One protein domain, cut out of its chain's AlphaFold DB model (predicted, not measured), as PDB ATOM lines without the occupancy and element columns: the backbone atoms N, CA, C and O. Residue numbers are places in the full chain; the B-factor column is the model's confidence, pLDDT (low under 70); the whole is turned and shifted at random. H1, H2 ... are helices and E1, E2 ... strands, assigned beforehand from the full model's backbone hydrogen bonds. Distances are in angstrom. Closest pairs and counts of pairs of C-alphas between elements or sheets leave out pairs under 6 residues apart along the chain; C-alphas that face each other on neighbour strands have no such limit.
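What this domain is: This is residues 2 to 82 of the 235 residues of an uncharacterized protein of Nocardia sp. CT2-14 (UniProt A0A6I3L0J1). With little regular structure, the model shows two separate strand hairpins: H1 packs on the first, E1 and E2, while the second, E3 and E4, lies at the other end without a helix. Named elements, in the order H1, E1, E2, E3, E4, hold 31 of 81 printed residues, class mixed; both sheets are antiparallel. The whole is only just compact, close to loose, with radius of gyration of the C-alphas 13.9 A and spans of 41 by 32 by 19 A.

Where its parts are: After unnamed residues 2 to 16, find C-alpha 17 at (156.070, 194.832, 136.423); H1 runs to 26, 14.3 A. Then come E1, 36 to 41, 14.2 A; E2, 48 to 52; E3, 60 to 64; and E4, 72 to 76, ending at (156.055, 199.888, 106.248).

How they stand to each other: Look at N 40 and O 49, 2.9 A, in hairpin E1 and E2. The closest C-alphas of H1 and E1, Ala 20 and Ser 39, are 5.9 A apart. In H1 every O i to N i+4 pair is within hydrogen-bond range. In hairpin E3 and E4, N 61 and O 75 are 2.8 A apart. E2 and E3 are apart.

The domain as a whole: The farthest C-alphas, Pro 2 and Ser 81, are 43.6 A apart. The printed part has no cut; the four links are short. pLDDT is under 70 at residue 34 and residues 53 to 82.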
ATOM      1  N   PRO A   2     138.846 185.890 137.669       80.25
ATOM      2  CA  PRO A   2     138.715 186.582 136.389       80.25
ATOM      3  C   PRO A   2     140.003 187.360 136.082       80.25
ATOM      4  O   PRO A   2     140.520 188.081 136.930       80.25
ATOM      5  N   VAL A   3     140.548 187.186 134.875       85.56
ATOM      6  CA  VAL A   3     141.777 187.868 134.446       85.56
ATOM      7  C   VAL A   3     141.419 189.276 133.988       85.56
ATOM      8  O   VAL A   3     140.672 189.444 133.023       85.56
ATOM      9  N   ALA A   4     141.960 190.290 134.664       89.69
ATOM     10  CA  ALA A   4     141.759 191.677 134.272       89.69
ATOM     11  C   ALA A   4     142.321 191.915 132.861       89.69
ATOM     12  O   ALA A   4     143.484 191.619 132.578       89.69
ATOM     13  N   ARG A   5     141.493 192.463 131.971       94.62
ATOM     14  CA  ARG A   5     141.893 192.858 130.618       94.62
ATOM     15  C   ARG A   5     141.866 194.369 130.478       94.62
ATOM     16  O   ARG A   5     141.056 195.062 131.089       94.62
ATOM     17  N   CYS A   6     142.771 194.888 129.668       93.19
ATOM     18  CA  CYS A   6     142.766 196.282 129.272       93.19
ATOM     19  C   CYS A   6     141.608 196.544 128.305       93.19
ATOM     20  O   CYS A   6     141.558 195.923 127.249       93.19
ATOM     21  N   VAL A   7     140.718 197.484 128.630       89.81
ATOM     22  CA  VAL A   7     139.547 197.821 127.798       89.81
ATOM     23  C   VAL A   7     139.932 198.224 126.362       89.81
ATOM     24  O   VAL A   7     139.415 197.607 125.436       89.81
ATOM     25  N   PRO A   8     140.866 199.170 126.127       85.56
ATOM     26  CA  PRO A   8     141.199 199.592 124.763       85.56
ATOM     27  C   PRO A   8     142.043 198.591 123.965       85.56
ATOM     28  O   PRO A   8     141.984 198.605 122.743       85.56
ATOM     29  N   SER A   9     142.855 197.745 124.616       81.50
ATOM     30  CA  SER A   9     143.755 196.821 123.897       81.50
ATOM     31  C   SER A   9     143.317 195.356 123.920       81.50
ATOM     32  O   SER A   9     143.893 194.542 123.205       81.50
ATOM     33  N   GLY A  10     142.366 194.982 124.779       90.88
ATOM     34  CA  GLY A  10     141.945 193.597 125.016       90.88
ATOM     35  C   GLY A  10     143.008 192.697 125.664       90.88
ATOM     36  O   GLY A  10     142.722 191.533 125.968       90.88
ATOM     37  N   LYS A  11     144.225 193.216 125.886       91.06
ATOM     38  CA  LYS A  11     145.367 192.472 126.427       91.06
ATOM     39  C   LYS A  11     145.197 192.170 127.910       91.06
ATOM     40  O   LYS A  11     144.528 192.909 128.634       91.06
ATOM     41  N   ILE A  12     145.831 191.085 128.352       93.75
ATOM     42  CA  ILE A  12     145.918 190.728 129.769       93.75
ATOM     43  C   ILE A  12     146.687 191.830 130.504       93.75
ATOM     44  O   ILE A  12     147.750 192.266 130.057       93.75
ATOM     45  N   ARG A  13     146.117 192.300 131.615       95.62
ATOM     46  CA  ARG A  13     146.710 193.317 132.476       95.62
ATOM     47  C   ARG A  13     147.353 192.656 133.687       95.62
ATOM     48  O   ARG A  13     146.671 192.007 134.474       95.62
ATOM     49  N   HIS A  14     148.641 192.909 133.873       95.81
ATOM     50  CA  HIS A  14     149.378 192.569 135.083       95.81
ATOM     51  C   HIS A  14     149.377 193.759 136.050       95.81
ATOM     52  O   HIS A  14     149.423 194.925 135.632       95.81
ATOM     53  N   ALA A  15     149.276 193.462 137.348       94.50
ATOM     54  CA  ALA A  15     149.217 194.476 138.397       94.50
ATOM     55  C   ALA A  15     150.573 195.175 138.564       94.50
ATOM     56  O   ALA A  15     150.633 196.405 138.592       94.50
ATOM     57  N   THR A  16     151.655 194.395 138.598       96.56
ATOM     58  CA  THR A  16     153.026 194.891 138.751       96.56
ATOM     59  C   THR A  16     153.911 194.508 137.563       96.56
ATOM     60  O   THR A  16     153.592 193.597 136.796       96.56
ATOM     61  N   GLN A  17     155.054 195.192 137.419       96.62
ATOM     62  CA  GLN A  17     156.070 194.832 136.423       96.62
ATOM     63  C   GLN A  17     156.598 193.417 136.662       96.62
ATOM     64  O   GLN A  17     156.747 192.645 135.722       96.62
ATOM     65  N   ARG A  18     156.806 193.058 137.935       97.00
ATOM     66  CA  ARG A  18     157.304 191.743 138.338       97.00
ATOM     67  C   ARG A  18     156.362 190.618 137.911       97.00
ATOM     68  O   ARG A  18     156.840 189.594 137.438       97.00
ATOM     69  N   ASP A  19     155.050 190.817 138.022       96.69
ATOM     70  CA  ASP A  19     154.059 189.831 137.564       96.69
ATOM     71  C   ASP A  19     154.082 189.669 136.041       96.69
ATOM     72  O   ASP A  19     153.934 188.558 135.533       96.69
ATOM     73  N   ALA A  20     154.280 190.771 135.312       95.88
ATOM     74  CA  ALA A  20     154.437 190.735 133.863       95.88
ATOM     75  C   ALA A  20     155.727 190.001 133.467       95.88
ATOM     76  O   ALA A  20     155.694 189.143 132.594       95.88
ATOM     77  N   ASP A  21     156.846 190.270 134.137       95.31
ATOM     78  CA  ASP A  21     158.123 189.609 133.855       95.31
ATOM     79  C   ASP A  21     158.091 188.116 134.217       95.31
ATOM     80  O   ASP A  21     158.624 187.285 133.479       95.31
ATOM     81  N   LEU A  22     157.404 187.748 135.304       96.12
ATOM     82  CA  LEU A  22     157.136 186.350 135.651       96.12
ATOM     83  C   LEU A  22     156.303 185.665 134.566       96.12
ATOM     84  O   LEU A  22     156.687 184.593 134.095       96.12
ATOM     85  N   ALA A  23     155.218 186.296 134.112       94.19
ATOM     86  CA  ALA A  23     154.415 185.777 133.010       94.19
ATOM     87  C   ALA A  23     155.248 185.630 131.724       94.19
ATOM     88  O   ALA A  23     155.211 184.581 131.087       94.19
ATOM     89  N   LEU A  24     156.081 186.622 131.401       93.06
ATOM     90  CA  LEU A  24     156.991 186.608 130.257       93.06
ATOM     91  C   LEU A  24     158.029 185.476 130.337       93.06
ATOM     92  O   LEU A  24     158.418 184.914 129.314       93.06
ATOM     93  N   SER A  25     158.495 185.135 131.541       93.00
ATOM     94  CA  SER A  25     159.429 184.024 131.765       93.00
ATOM     95  C   SER A  25     158.777 182.647 131.624       93.00
ATOM     96  O   SER A  25     159.451 181.695 131.240       93.00
ATOM     97  N   ALA A  26     157.472 182.555 131.899       92.69
ATOM     98  CA  ALA A  26     156.696 181.325 131.791       92.69
ATOM     99  C   ALA A  26     156.239 181.022 130.352       92.69
ATOM    100  O   ALA A  26     155.806 179.905 130.067       92.69
ATOM    101  N   LEU A  27     156.317 181.999 129.444       90.12
ATOM    102  CA  LEU A  27     155.960 181.809 128.042       90.12
ATOM    103  C   LEU A  27     157.023 181.005 127.290       90.12
ATOM    104  O   LEU A  27     158.227 181.253 127.395       90.12
ATOM    105  N   ASP A  28     156.553 180.068 126.470       84.12
ATOM    106  CA  ASP A  28     157.411 179.267 125.610       84.12
ATOM    107  C   ASP A  28     158.019 180.132 124.496       84.12
ATOM    108  O   ASP A  28     157.327 180.646 123.616       84.12
ATOM    109  N   ARG A  29     159.345 180.287 124.534       80.44
ATOM    110  CA  ARG A  29     160.109 181.073 123.553       80.44
ATOM    111  C   ARG A  29     160.391 180.305 122.260       80.44
ATOM    112  O   ARG A  29     160.881 180.902 121.291       80.44
ATOM    113  N   THR A  30     160.129 178.998 122.243       80.12
ATOM    114  CA  THR A  30     160.349 178.146 121.071       80.12
ATOM    115  C   THR A  30     159.250 178.328 120.026       80.12
ATOM    116  O   THR A  30     159.554 178.313 118.833       80.12
ATOM    117  N   ASP A  31     158.017 178.634 120.444       77.62
ATOM    118  CA  ASP A  31     156.913 178.926 119.529       77.62
ATOM    119  C   ASP A  31     157.011 180.353 118.969       77.62
ATOM    120  O   ASP A  31     156.831 181.361 119.658       77.62
ATOM    121  N   VAL A  32     157.288 180.445 117.668       72.38
ATOM    122  CA  VAL A  32     157.416 181.711 116.934       72.38
ATOM    123  C   VAL A  32     156.098 182.497 116.927       72.38
ATOM    124  O   VAL A  32     156.129 183.726 116.888       72.38
ATOM    125  N   LYS A  33     154.944 181.823 117.025       70.25
ATOM    126  CA  LYS A  33     153.618 182.462 116.987       70.25
ATOM    127  C   LYS A  33     153.213 183.110 118.313       70.25
ATOM    128  O   LYS A  33     152.273 183.900 118.329       70.25
ATOM    129  N   ARG A  34     153.904 182.803 119.416       66.75
ATOM    130  CA  ARG A  34     153.576 183.268 120.779       66.75
ATOM    131  C   ARG A  34     154.661 184.139 121.411       66.75
ATOM    132  O   ARG A  34     154.762 184.227 122.632       66.75
ATOM    133  N   ARG A  35     155.487 184.803 120.598       75.06
ATOM    134  CA  ARG A  35     156.600 185.604 121.120       75.06
ATOM    135  C   ARG A  35     156.123 186.911 121.718       75.06
ATOM    136  O   ARG A  35     156.069 187.926 121.034       75.06
ATOM    137  N   GLU A  36     155.866 186.909 123.012       86.81
ATOM    138  CA  GLU A  36     155.937 188.135 123.794       86.81
ATOM    139  C   GLU A  36     157.395 188.364 124.220       86.81
ATOM    140  O   GLU A  36     158.089 187.413 124.589       86.81
ATOM    141  N   ARG A  37     157.916 189.591 124.073       84.25
ATOM    142  CA  ARG A  37     159.362 189.864 124.243       84.25
ATOM    143  C   ARG A  37     159.689 190.758 125.429       84.25
ATOM    144  O   ARG A  37     160.754 190.596 126.017       84.25
ATOM    145  N   SER A  38     158.815 191.699 125.758       92.00
ATOM    146  CA  SER A  38     159.020 192.604 126.884       92.00
ATOM    147  C   SER A  38     157.717 192.918 127.599       92.00
ATOM    148  O   SER A  38     156.634 192.869 127.014       92.00
ATOM    149  N   SER A  39     157.834 193.296 128.864       95.00
ATOM    150  CA  SER A  39     156.780 193.993 129.583       95.00
ATOM    151  C   SER A  39     156.860 195.499 129.288       95.00
ATOM    152  O   SER A  39     157.933 196.048 129.024       95.00
ATOM    153  N   TYR A  40     155.717 196.184 129.259       94.75
ATOM    154  CA  TYR A  40     155.637 197.641 129.144       94.75
ATOM    155  C   TYR A  40     154.431 198.179 129.910       94.75
ATOM    156  O   TYR A  40     153.416 197.495 130.064       94.75
ATOM    157  N   ARG A  41     154.526 199.429 130.370       95.62
ATOM    158  CA  ARG A  41     153.414 200.111 131.034       95.62
ATOM    159  C   ARG A  41     152.485 200.727 129.990       95.62
ATOM    160  O   ARG A  41     152.905 201.535 129.165       95.62
ATOM    161  N   CYS A  42     151.214 200.346 130.011       94.56
ATOM    162  CA  CYS A  42     150.218 200.865 129.087       94.56
ATOM    163  C   CYS A  42     149.778 202.275 129.496       94.56
ATOM    164  O   CYS A  42     149.279 202.470 130.602       94.56
ATOM    165  N   ALA A  43     149.881 203.240 128.578       91.75
ATOM    166  CA  ALA A  43     149.454 204.619 128.825       91.75
ATOM    167  C   ALA A  43     147.935 204.759 129.059       91.75
ATOM    168  O   ALA A  43     147.512 205.664 129.766       91.75
ATOM    169  N   ALA A  44     147.118 203.859 128.499       91.75
ATOM    170  CA  ALA A  44     145.661 203.966 128.574       91.75
ATOM    171  C   ALA A  44     145.060 203.405 129.875       91.75
ATOM    172  O   ALA A  44     144.103 203.963 130.394       91.75
ATOM    173  N   CYS A  45     145.592 202.296 130.407       94.12
ATOM    174  CA  CYS A  45     145.071 201.672 131.636       94.12
ATOM    175  C   CYS A  45     146.032 201.742 132.834       94.12
ATOM    176  O   CYS A  45     145.693 201.257 133.913       94.12
ATOM    177  N   GLY A  46     147.250 202.256 132.643       94.00
ATOM    178  CA  GLY A  46     148.292 202.353 133.668       94.00
ATOM    179  C   GLY A  46     148.914 201.023 134.118       94.00
ATOM    180  O   GLY A  46     149.871 201.053 134.893       94.00
ATOM    181  N   GLY A  47     148.388 199.882 133.657       95.94
ATOM    182  CA  GLY A  47     148.853 198.535 133.998       95.94
ATOM    183  C   GLY A  47     150.008 198.033 133.129       95.94
ATOM    184  O   GLY A  47     150.383 198.666 132.141       95.94
ATOM    185  N   TRP A  48     150.563 196.880 133.503       96.94
ATOM    186  CA  TRP A  48     151.680 196.248 132.800       96.94
ATOM    187  C   TRP A  48     151.176 195.205 131.812       96.94
ATOM    188  O   TRP A  48     150.430 194.304 132.190       96.94
ATOM    189  N   HIS A  49     151.561 195.333 130.547       95.75
ATOM    190  CA  HIS A  49     151.189 194.409 129.476       95.75
ATOM    191  C   HIS A  49     152.433 193.802 128.847       95.75
ATOM    192  O   HIS A  49     153.534 194.341 128.960       95.75
ATOM    193  N   LEU A  50     152.224 192.717 128.114       94.44
ATOM    194  CA  LEU A  50     153.257 192.065 127.334       94.44
ATOM    195  C   LEU A  50     153.203 192.536 125.867       94.44
ATOM    196  O   LEU A  50     152.136 192.758 125.270       94.44
ATOM    197  N   THR A  51     154.376 192.793 125.292       88.06
ATOM    198  CA  THR A  51     154.535 193.129 123.876       88.06
ATOM    199  C   THR A  51     154.616 191.842 123.072       88.06
ATOM    200  O   THR A  51     155.669 191.214 122.977       88.06
ATOM    201  N   SER A  52     153.501 191.445 122.462       73.31
ATOM    202  CA  SER A  52     153.532 190.492 121.358       73.31
ATOM    203  C   SER A  52     154.439 191.040 120.258       73.31
ATOM    204  O   SER A  52     154.330 192.215 119.893       73.31
ATOM    205  N   TRP A  53     155.290 190.191 119.681       60.06
ATOM    206  CA  TRP A  53     155.646 190.346 118.280       60.06
ATOM    207  C   TRP A  53     154.322 190.564 117.564       60.06
ATOM    208  O   TRP A  53     153.446 189.700 117.586       60.06
ATOM    209  N   VAL A  54     154.147 191.731 116.954       50.34
ATOM    210  CA  VAL A  54     153.326 191.731 115.760       50.34
ATOM    211  C   VAL A  54     154.144 190.844 114.835       50.34
ATOM    212  O   VAL A  54     155.162 191.281 114.303       50.34
ATOM    213  N   THR A  55     153.803 189.556 114.748       42.59
ATOM    214  CA  THR A  55     154.085 188.802 113.539       42.59
ATOM    215  C   THR A  55     153.382 189.614 112.481       42.59
ATOM    216  O   THR A  55     152.171 189.531 112.294       42.59
ATOM    217  N   THR A  56     154.150 190.514 111.882       43.47
ATOM    218  CA  THR A  56     153.895 191.030 110.565       43.47
ATOM    219  C   THR A  56     153.471 189.826 109.749       43.47
ATOM    220  O   THR A  56     154.300 188.992 109.384       43.47
ATOM    221  N   ALA A  57     152.176 189.731 109.473       43.69
ATOM    222  CA  ALA A  57     151.802 189.552 108.090       43.69
ATOM    223  C   ALA A  57     152.602 190.632 107.348       43.69
ATOM    224  O   ALA A  57     152.334 191.816 107.507       43.69
ATOM    225  N   GLU A  58     153.753 190.189 106.852       47.53
ATOM    226  CA  GLU A  58     154.687 190.810 105.926       47.53
ATOM    227  C   GLU A  58     154.613 192.351 105.866       47.53
ATOM    228  O   GLU A  58     153.659 192.916 105.344       47.53
ATOM    229  N   ASN A  59     155.679 193.025 106.319       51.09
ATOM    230  CA  ASN A  59     156.031 194.413 105.960       51.09
ATOM    231  C   ASN A  59     155.720 195.572 106.932       51.09
ATOM    232  O   ASN A  59     155.597 196.684 106.434       51.09
ATOM    233  N   TYR A  60     155.684 195.426 108.268       50.22
ATOM    234  CA  TYR A  60     155.587 196.612 109.157       50.22
ATOM    235  C   TYR A  60     156.458 196.561 110.429       50.22
ATOM    236  O   TYR A  60     156.560 195.536 111.091       50.22
ATOM    237  N   VAL A  61     157.055 197.684 110.833       54.41
ATOM    238  CA  VAL A  61     157.799 197.828 112.099       54.41
ATOM    239  C   VAL A  61     157.129 198.894 112.956       54.41
ATOM    240  O   VAL A  61     156.902 200.013 112.504       54.41
ATOM    241  N   ALA A  62     156.817 198.556 114.209       50.56
ATOM    242  CA  ALA A  62     156.367 199.534 115.194       50.56
ATOM    243  C   ALA A  62     157.583 200.110 115.930       50.56
ATOM    244  O   ALA A  62     158.264 199.389 116.662       50.56
ATOM    245  N   VAL A  63     157.847 201.404 115.751       57.03
ATOM    246  CA  VAL A  63     158.935 202.125 116.425       57.03
ATOM    247  C   VAL A  63     158.332 203.066 117.462       57.03
ATOM    248  O   VAL A  63     157.344 203.761 117.207       57.03
ATOM    249  N   ALA A  64     158.905 203.069 118.666       56.84
ATOM    250  CA  ALA A  64     158.549 204.046 119.686       56.84
ATOM    251  C   ALA A  64     159.046 205.425 119.229       56.84
ATOM    252  O   ALA A  64     160.252 205.630 119.112       56.84
ATOM    253  N   SER A  65     158.129 206.352 118.937       53.59
ATOM    254  CA  SER A  65     158.504 207.694 118.486       53.59
ATOM    255  C   SER A  65     158.952 208.539 119.684       53.59
ATOM    256  O   SER A  65     158.151 208.751 120.600       53.59
ATOM    257  N   PRO A  66     160.190 209.067 119.702       48.59
ATOM    258  CA  PRO A  66     160.645 209.943 120.782       48.59
ATOM    259  C   PRO A  66     159.920 211.299 120.774       48.59
ATOM    260  O   PRO A  66     159.844 211.959 121.804       48.59
ATOM    261  N   ALA A  67     159.338 211.696 119.637       54.44
ATOM    262  CA  ALA A  67     158.611 212.955 119.478       54.44
ATOM    263  C   ALA A  67     157.189 212.920 120.066       54.44
ATOM    264  O   ALA A  67     156.522 213.950 120.149       54.44
ATOM    265  N   THR A  68     156.674 211.750 120.451       51.09
ATOM    266  CA  THR A  68     155.316 211.632 120.990       51.09
ATOM    267  C   THR A  68     155.284 210.581 122.088       51.09
ATOM    268  O   THR A  68     155.102 209.392 121.828       51.09
ATOM    269  N   ALA A  69     155.453 211.031 123.333       46.94
ATOM    270  CA  ALA A  69     155.403 210.177 124.514       46.94
ATOM    271  C   ALA A  69     154.117 209.325 124.516       46.94
ATOM    272  O   ALA A  69     153.013 209.831 124.707       46.94
ATOM    273  N   GLY A  70     154.266 208.021 124.265       54.09
ATOM    274  CA  GLY A  70     153.176 207.046 124.327       54.09
ATOM    275  C   GLY A  70     152.489 206.685 123.004       54.09
ATOM    276  O   GLY A  70     151.531 205.912 123.044       54.09
ATOM    277  N   ARG A  71     152.954 207.165 121.838       52.69
ATOM    278  CA  ARG A  71     152.470 206.684 120.529       52.69
ATOM    279  C   ARG A  71     153.536 205.858 119.806       52.69
ATOM    280  O   ARG A  71     154.657 206.308 119.590       52.69
ATOM    281  N   TYR A  72     153.158 204.645 119.411       53.88
ATOM    282  CA  TYR A  72     153.935 203.834 118.478       53.88
ATOM    283  C   TYR A  72     153.569 204.270 117.064       53.88
ATOM    284  O   TYR A  72     152.384 204.321 116.731       53.88
ATOM    285  N   GLN A  73     154.568 204.596 116.249       59.84
ATOM    286  CA  GLN A  73     154.356 204.773 114.816       59.84
ATOM    287  C   GLN A  73     154.636 203.437 114.132       59.84
ATOM    288  O   GLN A  73     155.625 202.767 114.434       59.84
ATOM    289  N   VAL A  74     153.708 203.022 113.272       57.72
ATOM    290  CA  VAL A  74     153.811 201.787 112.497       57.72
ATOM    291  C   VAL A  74     154.246 202.186 111.097       57.72
ATOM    292  O   VAL A  74     153.512 202.891 110.410       57.72
ATOM    293  N   PHE A  75     155.440 201.761 110.697       56.25
ATOM    294  CA  PHE A  75     156.007 202.066 109.387       56.25
ATOM    295  C   PHE A  75     156.024 200.821 108.508       56.25
ATOM    296  O   PHE A  75     156.314 199.738 109.027       56.25
ATOM    297  N   PRO A  76     155.760 200.947 107.197       59.12
ATOM    298  CA  PRO A  76     156.055 199.888 106.248       59.12
ATOM    299  C   PRO A  76     157.544 199.523 106.317       59.12
ATOM    300  O   PRO A  76     158.410 200.395 106.320       59.12
ATOM    301  N   LEU A  77     157.871 198.231 106.348       56.75
ATOM    302  CA  LEU A  77     159.251 197.732 106.392       56.75
ATOM    303  C   LEU A  77     160.055 198.175 105.157       56.75
ATOM    304  O   LEU A  77     161.269 198.299 105.245       56.75
ATOM    305  N   VAL A  78     159.381 198.442 104.030       61.97
ATOM    306  CA  VAL A  78     160.000 198.973 102.802       61.97
ATOM    307  C   VAL A  78     160.553 200.389 102.977       61.97
ATOM    308  O   VAL A  78     161.571 200.714 102.372       61.97
ATOM    309  N   ASP A  79     159.935 201.190 103.845       58.69
ATOM    310  CA  ASP A  79     160.391 202.545 104.170       58.69
ATOM    311  C   ASP A  79     161.404 202.530 105.322       58.69
ATOM    312  O   ASP A  79     162.154 203.482 105.540       58.69
ATOM    313  N   TYR A  80     161.460 201.416 106.056       53.56
ATOM    314  CA  TYR A  80     162.401 201.203 107.141       53.56
ATOM    315  C   TYR A  80     163.741 200.705 106.593       53.56
ATOM    316  O   TYR A  80     164.028 199.511 106.578       53.56
ATOM    317  N   SER A  81     164.584 201.635 106.139       48.72
ATOM    318  CA  SER A  81     165.963 201.340 105.736       48.72
ATOM    319  C   SER A  81     166.799 200.922 106.963       48.72
ATOM    320  O   SER A  81     167.139 201.774 107.792       48.72
ATOM    321  N   PRO A  82     167.172 199.633 107.116       49.19
ATOM    322  CA  PRO A  82     167.846 199.131 108.320       49.19
ATOM    323  C   PRO A  82     169.274 199.672 108.493       49.19
ATOM    324  O   PRO A  82     169.919 199.409 109.507       49.19
TER     325      PRO A  82